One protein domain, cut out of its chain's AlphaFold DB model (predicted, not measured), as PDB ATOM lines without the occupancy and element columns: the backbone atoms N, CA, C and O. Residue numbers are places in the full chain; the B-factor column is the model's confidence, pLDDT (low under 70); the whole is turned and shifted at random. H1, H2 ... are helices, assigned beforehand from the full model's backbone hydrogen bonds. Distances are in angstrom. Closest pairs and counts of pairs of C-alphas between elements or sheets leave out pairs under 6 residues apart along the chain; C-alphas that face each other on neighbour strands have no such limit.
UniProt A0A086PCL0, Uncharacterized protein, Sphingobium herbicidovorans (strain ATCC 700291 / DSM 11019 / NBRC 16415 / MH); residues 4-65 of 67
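What this domain is: This is residues 4 to 65 of the 67 residues of an uncharacterized protein of Sphingobium herbicidovorans (strain ATCC 700291 / DSM 11019 / NBRC 16415 / MH) (UniProt A0A086PCL0). Two helices, the long H1 and H4, make a V that closes near their last residues, and H2 packs across one side of the V, touching both of its arms. The short helix H3 packs on H2 towards the open end of the V, and the early part of H1 reaches out along the longest axis. The printed part has 62 residues with four named helices, in the order H1, H2, H3, H4, and no named strand; the class is all helix. It is compact, with a radius of gyration of the C-alphas of 10.8 A, yet elongated in outline, with spans of 34 by 21 by 17 A.

Where its parts are: H1, residues 4 to 22, is the longest helix, 26.9 A from its first to its last C-alpha; C-alpha 4 is at (128.477, 97.507, 118.708) and C-alpha 22 at (105.471, 93.448, 105.368). H4, residues 51 to 64, is 20.0 A long and ends with C-alpha 64 at (99.974, 93.423, 105.932). H2, residues 29 to 38, is 14.2 A long. H3, residues 44 to 48, is 6.0 A long.

How they stand to each other: H2 is the hub, touching three other helices. H1 touches it with residues 13 to 21 alone, and the closest C-alphas, those of Leu 20 and Val 32, are 6.4 A apart. These two helices run opposite ways at a steep tilt of 57 degrees. H1 touches H4 with residues 21 to 22 alone; the closest C-alphas are those of Ala 21 and Cys 61, at 4.9 A. H1 and H4 run the same way at a steep tilt of 42 degrees. H2 and H4 touch, about perpendicular at 87 degrees, and their closest C-alphas, those of Ala 29 and Ser 58, are 5.1 A apart. The helix packing is mostly crossed, with 0 of these 3 pairs at a shallow tilt. H3 touches H2, where the closest C-alphas are those of Glu 33 and Ala 44, at 5.7 A. H3 is close to H1 but not clearly touching, the closest C-alphas being those of Leu 13 and Ala 44, at 7.0 A. H3 and H4 are also close but not clearly touching, with the C-alphas of Leu 48 and Arg 54 the closest at 5.9 A. In H1, H2, H3 and H4 every O i to N i+4 pair is within hydrogen-bond range.

The domain as a whole: The two C-alphas farthest apart are those of His 4 and Lys 65, at 34.4 A. The printed part has no cut. The links from H2 to H3 and from H3 to H4 are tight, the link from H1 to H2 is short, and no link is long. The mean pLDDT of the printed part is 78.1, and residues 4 to 6 are under 70.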
ATOM      1  N   HIS A   4     129.066  97.187 120.014       56.91
ATOM      2  CA  HIS A   4     128.477  97.507 118.708       56.91
ATOM      3  C   HIS A   4     127.894  96.285 117.985       56.91
ATOM      4  O   HIS A   4     126.947  96.430 117.217       56.91
ATOM      5  N   GLY A   5     128.421  95.081 118.244       60.09
ATOM      6  CA  GLY A   5     127.975  93.857 117.572       60.09
ATOM      7  C   GLY A   5     126.537  93.473 117.920       60.09
ATOM      8  O   GLY A   5     125.767  93.123 117.033       60.09
ATOM      9  N   ASP A   6     126.150  93.605 119.191       67.88
ATOM     10  CA  ASP A   6     124.795  93.272 119.641       67.88
ATOM     11  C   ASP A   6     123.759  94.270 119.108       67.88
ATOM     12  O   ASP A   6     122.715  93.872 118.601       67.88
ATOM     13  N   ASN A   7     124.095  95.564 119.085       74.12
ATOM     14  CA  ASN A   7     123.209  96.594 118.542       74.12
ATOM     15  C   ASN A   7     123.016  96.447 117.022       74.12
ATOM     16  O   ASN A   7     121.891  96.523 116.536       74.12
ATOM     17  N   ALA A   8     124.085  96.160 116.269       78.31
ATOM     18  CA  ALA A   8     123.987  95.891 114.833       78.31
ATOM     19  C   ALA A   8     123.160  94.626 114.547       78.31
ATOM     20  O   ALA A   8     122.321  94.619 113.645       78.31
ATOM     21  N   ARG A   9     123.343  93.573 115.354       78.44
ATOM     22  CA  ARG A   9     122.561  92.335 115.260       78.44
ATOM     23  C   ARG A   9     121.087  92.577 115.583       78.44
ATOM     24  O   ARG A   9     120.229  92.086 114.859       78.44
ATOM     25  N   LEU A  10     120.789  93.369 116.613       78.50
ATOM     26  CA  LEU A  10     119.428  93.773 116.970       78.50
ATOM     27  C   LEU A  10     118.782  94.632 115.880       78.50
ATOM     28  O   LEU A  10     117.623  94.404 115.543       78.50
ATOM     29  N   GLN A  11     119.513  95.582 115.291       82.06
ATOM     30  CA  GLN A  11     119.014  96.385 114.172       82.06
ATOM     31  C   GLN A  11     118.717  95.523 112.943       82.06
ATOM     32  O   GLN A  11     117.641  95.654 112.363       82.06
ATOM     33  N   ALA A  12     119.619  94.606 112.583       85.56
ATOM     34  CA  ALA A  12     119.419  93.689 111.464       85.56
ATOM     35  C   ALA A  12     118.235  92.740 111.706       85.56
ATOM     36  O   ALA A  12     117.389  92.580 110.827       85.56
ATOM     37  N   LEU A  13     118.112  92.194 112.919       83.31
ATOM     38  CA  LEU A  13     116.970  91.383 113.340       83.31
ATOM     39  C   LEU A  13     115.659  92.153 113.211       83.31
ATOM     40  O   LEU A  13     114.678  91.630 112.689       83.31
ATOM     41  N   ARG A  14     115.644  93.414 113.654       77.62
ATOM     42  CA  ARG A  14     114.459  94.271 113.595       77.62
ATOM     43  C   ARG A  14     114.085  94.604 112.152       77.62
ATOM     44  O   ARG A  14     112.918  94.481 111.799       77.62
ATOM     45  N   ALA A  15     115.059  94.959 111.313       84.25
ATOM     46  CA  ALA A  15     114.850  95.185 109.883       84.25
ATOM     47  C   ALA A  15     114.292  93.931 109.194       84.25
ATOM     48  O   ALA A  15     113.366  94.024 108.388       84.25
ATOM     49  N   ARG A  16     114.796  92.747 109.564       83.75
ATOM     50  CA  ARG A  16     114.313  91.480 109.016       83.75
ATOM     51  C   ARG A  16     112.906  91.139 109.489       83.75
ATOM     52  O   ARG A  16     112.067  90.785 108.668       83.75
ATOM     53  N   ALA A  17     112.615  91.339 110.772       78.44
ATOM     54  CA  ALA A  17     111.271  91.195 111.323       78.44
ATOM     55  C   ALA A  17     110.261  92.123 110.626       78.44
ATOM     56  O   ALA A  17     109.149  91.688 110.334       78.44
ATOM     57  N   TYR A  18     110.646  93.367 110.313       76.50
ATOM     58  CA  TYR A  18     109.806  94.283 109.536       76.50
ATOM     59  C   TYR A  18     109.564  93.773 108.117       76.50
ATOM     60  O   TYR A  18     108.407  93.682 107.725       76.50
ATOM     61  N   GLN A  19     110.606  93.347 107.393       83.69
ATOM     62  CA  GLN A  19     110.440  92.777 106.051       83.69
ATOM     63  C   GLN A  19     109.504  91.566 106.048       83.69
ATOM     64  O   GLN A  19     108.642  91.456 105.181       83.69
ATOM     65  N   LEU A  20     109.653  90.665 107.026       80.69
ATOM     66  CA  LEU A  20     108.784  89.501 107.179       80.69
ATOM     67  C   LEU A  20     107.342  89.937 107.457       80.69
ATOM     68  O   LEU A  20     106.432  89.466 106.777       80.69
ATOM     69  N   ALA A  21     107.130  90.879 108.378       76.69
ATOM     70  CA  ALA A  21     105.805  91.424 108.660       76.69
ATOM     71  C   ALA A  21     105.169  92.082 107.422       76.69
ATOM     72  O   ALA A  21     103.994  91.850 107.164       76.69
ATOM     73  N   GLU A  22     105.936  92.823 106.616       75.62
ATOM     74  CA  GLU A  22     105.471  93.448 105.368       75.62
ATOM     75  C   GLU A  22     105.091  92.434 104.283       75.62
ATOM     76  O   GLU A  22     104.260  92.736 103.433       75.62
ATOM     77  N   THR A  23     105.646  91.217 104.308       78.31
ATOM     78  CA  THR A  23     105.246  90.187 103.336       78.31
ATOM     79  C   THR A  23     103.804  89.706 103.518       78.31
ATOM     80  O   THR A  23     103.292  89.028 102.627       78.31
ATOM     81  N   GLY A  24     103.182  89.950 104.682       72.38
ATOM     82  CA  GLY A  24     101.850  89.434 105.018       72.38
ATOM     83  C   GLY A  24     101.757  87.900 105.053       72.38
ATOM     84  O   GLY A  24     100.675  87.346 105.216       72.38
ATOM     85  N   ARG A  25     102.875  87.173 104.896       77.19
ATOM     86  CA  ARG A  25     102.885  85.699 104.859       77.19
ATOM     87  C   ARG A  25     102.813  85.061 106.236       77.19
ATOM     88  O   ARG A  25     102.490  83.883 106.343       77.19
ATOM     89  N   PHE A  26     103.138  85.816 107.277       80.69
ATOM     90  CA  PHE A  26     103.139  85.314 108.640       80.69
ATOM     91  C   PHE A  26     101.789  85.598 109.293       80.69
ATOM     92  O   PHE A  26     101.169  86.634 109.075       80.69
ATOM     93  N   ASP A  27     101.311  84.645 110.084       71.56
ATOM     94  CA  ASP A  27     100.033  84.782 110.787       71.56
ATOM     95  C   ASP A  27     100.153  85.661 112.044       71.56
ATOM     96  O   ASP A  27      99.190  86.254 112.517       71.56
ATOM     97  N   GLY A  28     101.376  85.810 112.554       77.06
ATOM     98  CA  GLY A  28     101.677  86.699 113.660       77.06
ATOM     99  C   GLY A  28     103.116  86.576 114.133       77.06
ATOM    100  O   GLY A  28     103.956  85.925 113.506       77.06
ATOM    101  N   ALA A  29     103.388  87.179 115.289       75.44
ATOM    102  CA  ALA A  29     104.730  87.272 115.861       75.44
ATOM    103  C   ALA A  29     105.445  85.923 116.019       75.44
ATOM    104  O   ALA A  29     106.648  85.842 115.804       75.44
ATOM    105  N   HIS A  30     104.705  84.857 116.332       80.31
ATOM    106  CA  HIS A  30     105.275  83.523 116.535       80.31
ATOM    107  C   HIS A  30     105.804  82.904 115.231       80.31
ATOM    108  O   HIS A  30     106.812  82.208 115.239       80.31
ATOM    109  N   ALA A  31     105.142  83.170 114.101       83.88
ATOM    110  CA  ALA A  31     105.573  82.674 112.797       83.88
ATOM    111  C   ALA A  31     106.791  83.462 112.279       83.88
ATOM    112  O   ALA A  31     107.722  82.869 111.737       83.88
ATOM    113  N   VAL A  32     106.822  84.781 112.518       82.69
ATOM    114  CA  VAL A  32     107.997  85.629 112.246       82.69
ATOM    115  C   VAL A  32     109.191  85.188 113.096       82.69
ATOM    116  O   VAL A  32     110.297  85.051 112.583       82.69
ATOM    117  N   GLU A  33     108.973  84.911 114.383       85.06
ATOM    118  CA  GLU A  33     110.004  84.407 115.293       85.06
ATOM    119  C   GLU A  33     110.595  83.081 114.802       85.06
ATOM    120  O   GLU A  33     111.815  82.962 114.721       85.06
ATOM    121  N   GLN A  34     109.760  82.111 114.419       85.06
ATOM    122  CA  GLN A  34     110.236  80.819 113.915       85.06
ATOM    123  C   GLN A  34     111.070  80.963 112.635       85.06
ATOM    124  O   GLN A  34     112.107  80.313 112.515       85.06
ATOM    125  N   ALA A  35     110.659  81.832 111.707       85.50
ATOM    126  CA  ALA A  35     111.423  82.106 110.490       85.50
ATOM    127  C   ALA A  35     112.783  82.745 110.800       85.50
ATOM    128  O   ALA A  35     113.803  82.312 110.269       85.50
ATOM    129  N   LEU A  36     112.813  83.711 111.722       85.25
ATOM    130  CA  LEU A  36     114.055  84.339 112.166       85.25
ATOM    131  C   LEU A  36     114.975  83.328 112.869       85.25
ATOM    132  O   LEU A  36     116.169  83.273 112.580       85.25
ATOM    133  N   VAL A  37     114.445  82.487 113.756       87.00
ATOM    134  CA  VAL A  37     115.241  81.442 114.420       87.00
ATOM    135  C   VAL A  37     115.797  80.445 113.395       87.00
ATOM    136  O   VAL A  37     116.972  80.094 113.483       87.00
ATOM    137  N   ALA A  38     115.008  80.058 112.385       86.00
ATOM    138  CA  ALA A  38     115.457  79.202 111.286       86.00
ATOM    139  C   ALA A  38     116.533  79.864 110.398       86.00
ATOM    140  O   ALA A  38     117.430  79.177 109.918       86.00
ATOM    141  N   GLU A  39     116.497  81.191 110.226       80.75
ATOM    142  CA  GLU A  39     117.556  81.983 109.572       80.75
ATOM    143  C   GLU A  39     118.840  82.110 110.431       80.75
ATOM    144  O   GLU A  39     119.852  82.621 109.952       80.75
ATOM    145  N   GLY A  40     118.835  81.642 111.686       84.81
ATOM    146  CA  GLY A  40     119.980  81.699 112.607       84.81
ATOM    147  C   GLY A  40     119.921  82.839 113.631       84.81
ATOM    148  O   GLY A  40     120.889  83.083 114.361       84.81
ATOM    149  N   TRP A  41     118.788  83.537 113.737       82.94
ATOM    150  CA  TRP A  41     118.569  84.591 114.728       82.94
ATOM    151  C   TRP A  41     118.081  84.010 116.059       82.94
ATOM    152  O   TRP A  41     116.923  84.164 116.442       82.94
ATOM    153  N   ALA A  42     118.987  83.388 116.816       75.81
ATOM    154  CA  ALA A  42     118.676  82.813 118.133       75.81
ATOM    155  C   ALA A  42     118.080  83.836 119.131       75.81
ATOM    156  O   ALA A  42     117.320  83.476 120.025       75.81
ATOM    157  N   ASN A  43     118.380  85.127 118.949       76.81
ATOM    158  CA  ASN A  43     117.924  86.215 119.817       76.81
ATOM    159  C   ASN A  43     116.514  86.721 119.456       76.81
ATOM    160  O   ASN A  43     115.985  87.580 120.161       76.81
ATOM    161  N   ALA A  44     115.906  86.230 118.367       78.56
ATOM    162  CA  ALA A  44     114.586  86.679 117.918       78.56
ATOM    163  C   ALA A  44     113.508  86.379 118.949       78.56
ATOM    164  O   ALA A  44     112.734  87.269 119.284       78.56
ATOM    165  N   ALA A  45     113.535  85.176 119.524       75.06
ATOM    166  CA  ALA A  45     112.600  84.800 120.571       75.06
ATOM    167  C   ALA A  45     112.704  85.727 121.785       75.06
ATOM    168  O   ALA A  45     111.699  86.255 122.243       75.06
ATOM    169  N   ALA A  46     113.919  86.027 122.252       78.06
ATOM    170  CA  ALA A  46     114.130  86.943 123.374       78.06
ATOM    171  C   ALA A  46     113.704  88.390 123.054       78.06
ATOM    172  O   ALA A  46     113.098  89.057 123.891       78.06
ATOM    173  N   ALA A  47     113.971  88.874 121.836       74.56
ATOM    174  CA  ALA A  47     113.586  90.220 121.405       74.56
ATOM    175  C   ALA A  47     112.062  90.381 121.239       74.56
ATOM    176  O   ALA A  47     111.523  91.476 121.427       74.56
ATOM    177  N   LEU A  48     111.365  89.294 120.896       72.88
ATOM    178  CA  LEU A  48     109.924  89.264 120.632       72.88
ATOM    179  C   LEU A  48     109.094  88.731 121.809       72.88
ATOM    180  O   LEU A  48     107.868  88.854 121.781       72.88
ATOM    181  N   GLN A  49     109.736  88.210 122.863       73.62
ATOM    182  CA  GLN A  49     109.075  87.586 124.017       73.62
ATOM    183  C   GLN A  49     108.147  88.542 124.778       73.62
ATOM    184  O   GLN A  49     107.214  88.106 125.454       73.62
ATOM    185  N   SER A  50     108.394  89.852 124.691       76.88
ATOM    186  CA  SER A  50     107.574  90.840 125.385       76.88
ATOM    187  C   SER A  50     106.146  90.818 124.836       76.88
ATOM    188  O   SER A  50     105.927  91.002 123.638       76.88
ATOM    189  N   GLY A  51     105.156  90.611 125.711       75.88
ATOM    190  CA  GLY A  51     103.752  90.454 125.313       75.88
ATOM    191  C   GLY A  51     103.219  91.621 124.475       75.88
ATOM    192  O   GLY A  51     102.440  91.409 123.546       75.88
ATOM    193  N   TYR A  52     103.705  92.840 124.736       78.19
ATOM    194  CA  TYR A  52     103.414  94.016 123.917       78.19
ATOM    195  C   TYR A  52     103.990  93.897 122.497       78.19
ATOM    196  O   TYR A  52     103.268  94.105 121.525       78.19
ATOM    197  N   THR A  53     105.262  93.504 122.362       74.56
ATOM    198  CA  THR A  53     105.921  93.290 121.063       74.56
ATOM    199  C   THR A  53     105.217  92.199 120.267       74.56
ATOM    200  O   THR A  53     104.923  92.393 119.088       74.56
ATOM    201  N   ARG A  54     104.875  91.081 120.918       78.44
ATOM    202  CA  ARG A  54     104.124  89.987 120.295       78.44
ATOM    203  C   ARG A  54     102.786  90.477 119.737       78.44
ATOM    204  O   ARG A  54     102.451  90.159 118.599       78.44
ATOM    205  N   LYS A  55     102.048  91.281 120.509       80.38
ATOM    206  CA  LYS A  55     100.768  91.854 120.078       80.38
ATOM    207  C   LYS A  55     100.949  92.823 118.904       80.38
ATOM    208  O   LYS A  55     100.303  92.650 117.877       80.38
ATOM    209  N   ALA A  56     101.898  93.752 119.014       80.31
ATOM    210  CA  ALA A  56     102.178  94.746 117.981       80.31
ATOM    211  C   ALA A  56     102.623  94.115 116.652       80.31
ATOM    212  O   ALA A  56     102.187  94.560 115.593       80.31
ATOM    213  N   ILE A  57     103.466  93.072 116.683       78.19
ATOM    214  CA  ILE A  57     103.861  92.356 115.463       78.19
ATOM    215  C   ILE A  57     102.675  91.592 114.879       78.19
ATOM    216  O   ILE A  57     102.473  91.672 113.673       78.19
ATOM    217  N   SER A  58     101.870  90.902 115.692       78.19
ATOM    218  CA  SER A  58     100.674  90.217 115.185       78.19
ATOM    219  C   SER A  58      99.688  91.178 114.515       78.19
ATOM    220  O   SER A  58      99.229  90.883 113.416       78.19
ATOM    221  N   GLU A  59      99.419  92.348 115.102       80.62
ATOM    222  CA  GLU A  59      98.562  93.374 114.483       80.62
ATOM    223  C   GLU A  59      99.141  93.882 113.157       80.62
ATOM    224  O   GLU A  59      98.424  93.997 112.166       80.62
ATOM    225  N   ARG A  60     100.455  94.127 113.105       75.62
ATOM    226  CA  ARG A  60     101.135  94.582 111.881       75.62
ATOM    227  C   ARG A  60     101.124  93.519 110.783       75.62
ATOM    228  O   ARG A  60     100.986  93.857 109.616       75.62
ATOM    229  N   CYS A  61     101.246  92.250 111.164       76.81
ATOM    230  CA  CYS A  61     101.215  91.121 110.242       76.81
ATOM    231  C   CYS A  61      99.813  90.891 109.668       76.81
ATOM    232  O   CYS A  61      99.667  90.653 108.472       76.81
ATOM    233  N   LEU A  62      98.782  91.024 110.508       75.69
ATOM    234  CA  LEU A  62      97.382  91.002 110.084       75.69
ATOM    235  C   LEU A  62      97.061  92.170 109.146       75.69
ATOM    236  O   LEU A  62      96.398  91.964 108.139       75.69
ATOM    237  N   ALA A  63      97.570  93.371 109.432       77.00
ATOM    238  CA  ALA A  63      97.388  94.537 108.565       77.00
ATOM    239  C   ALA A  63      98.106  94.409 107.209       77.00
ATOM    240  O   ALA A  63      97.675  95.009 106.229       77.00
ATOM    241  N   ALA A  64      99.203  93.651 107.151       71.50
ATOM    242  CA  ALA A  64      99.974  93.423 105.932       71.50
ATOM    243  C   ALA A  64      99.453  92.255 105.080       71.50
ATOM    244  O   ALA A  64      99.874  92.121 103.932       71.50
ATOM    245  N   LYS A  65      98.558  91.403 105.605       73.06
ATOM    246  CA  LYS A  65      97.887  90.374 104.801       73.06
ATOM    247  C   LYS A  65      97.000  91.066 103.756       73.06
ATOM    248  O   LYS A  65      96.053  91.747 104.148       73.06
TER     249      LYS A  65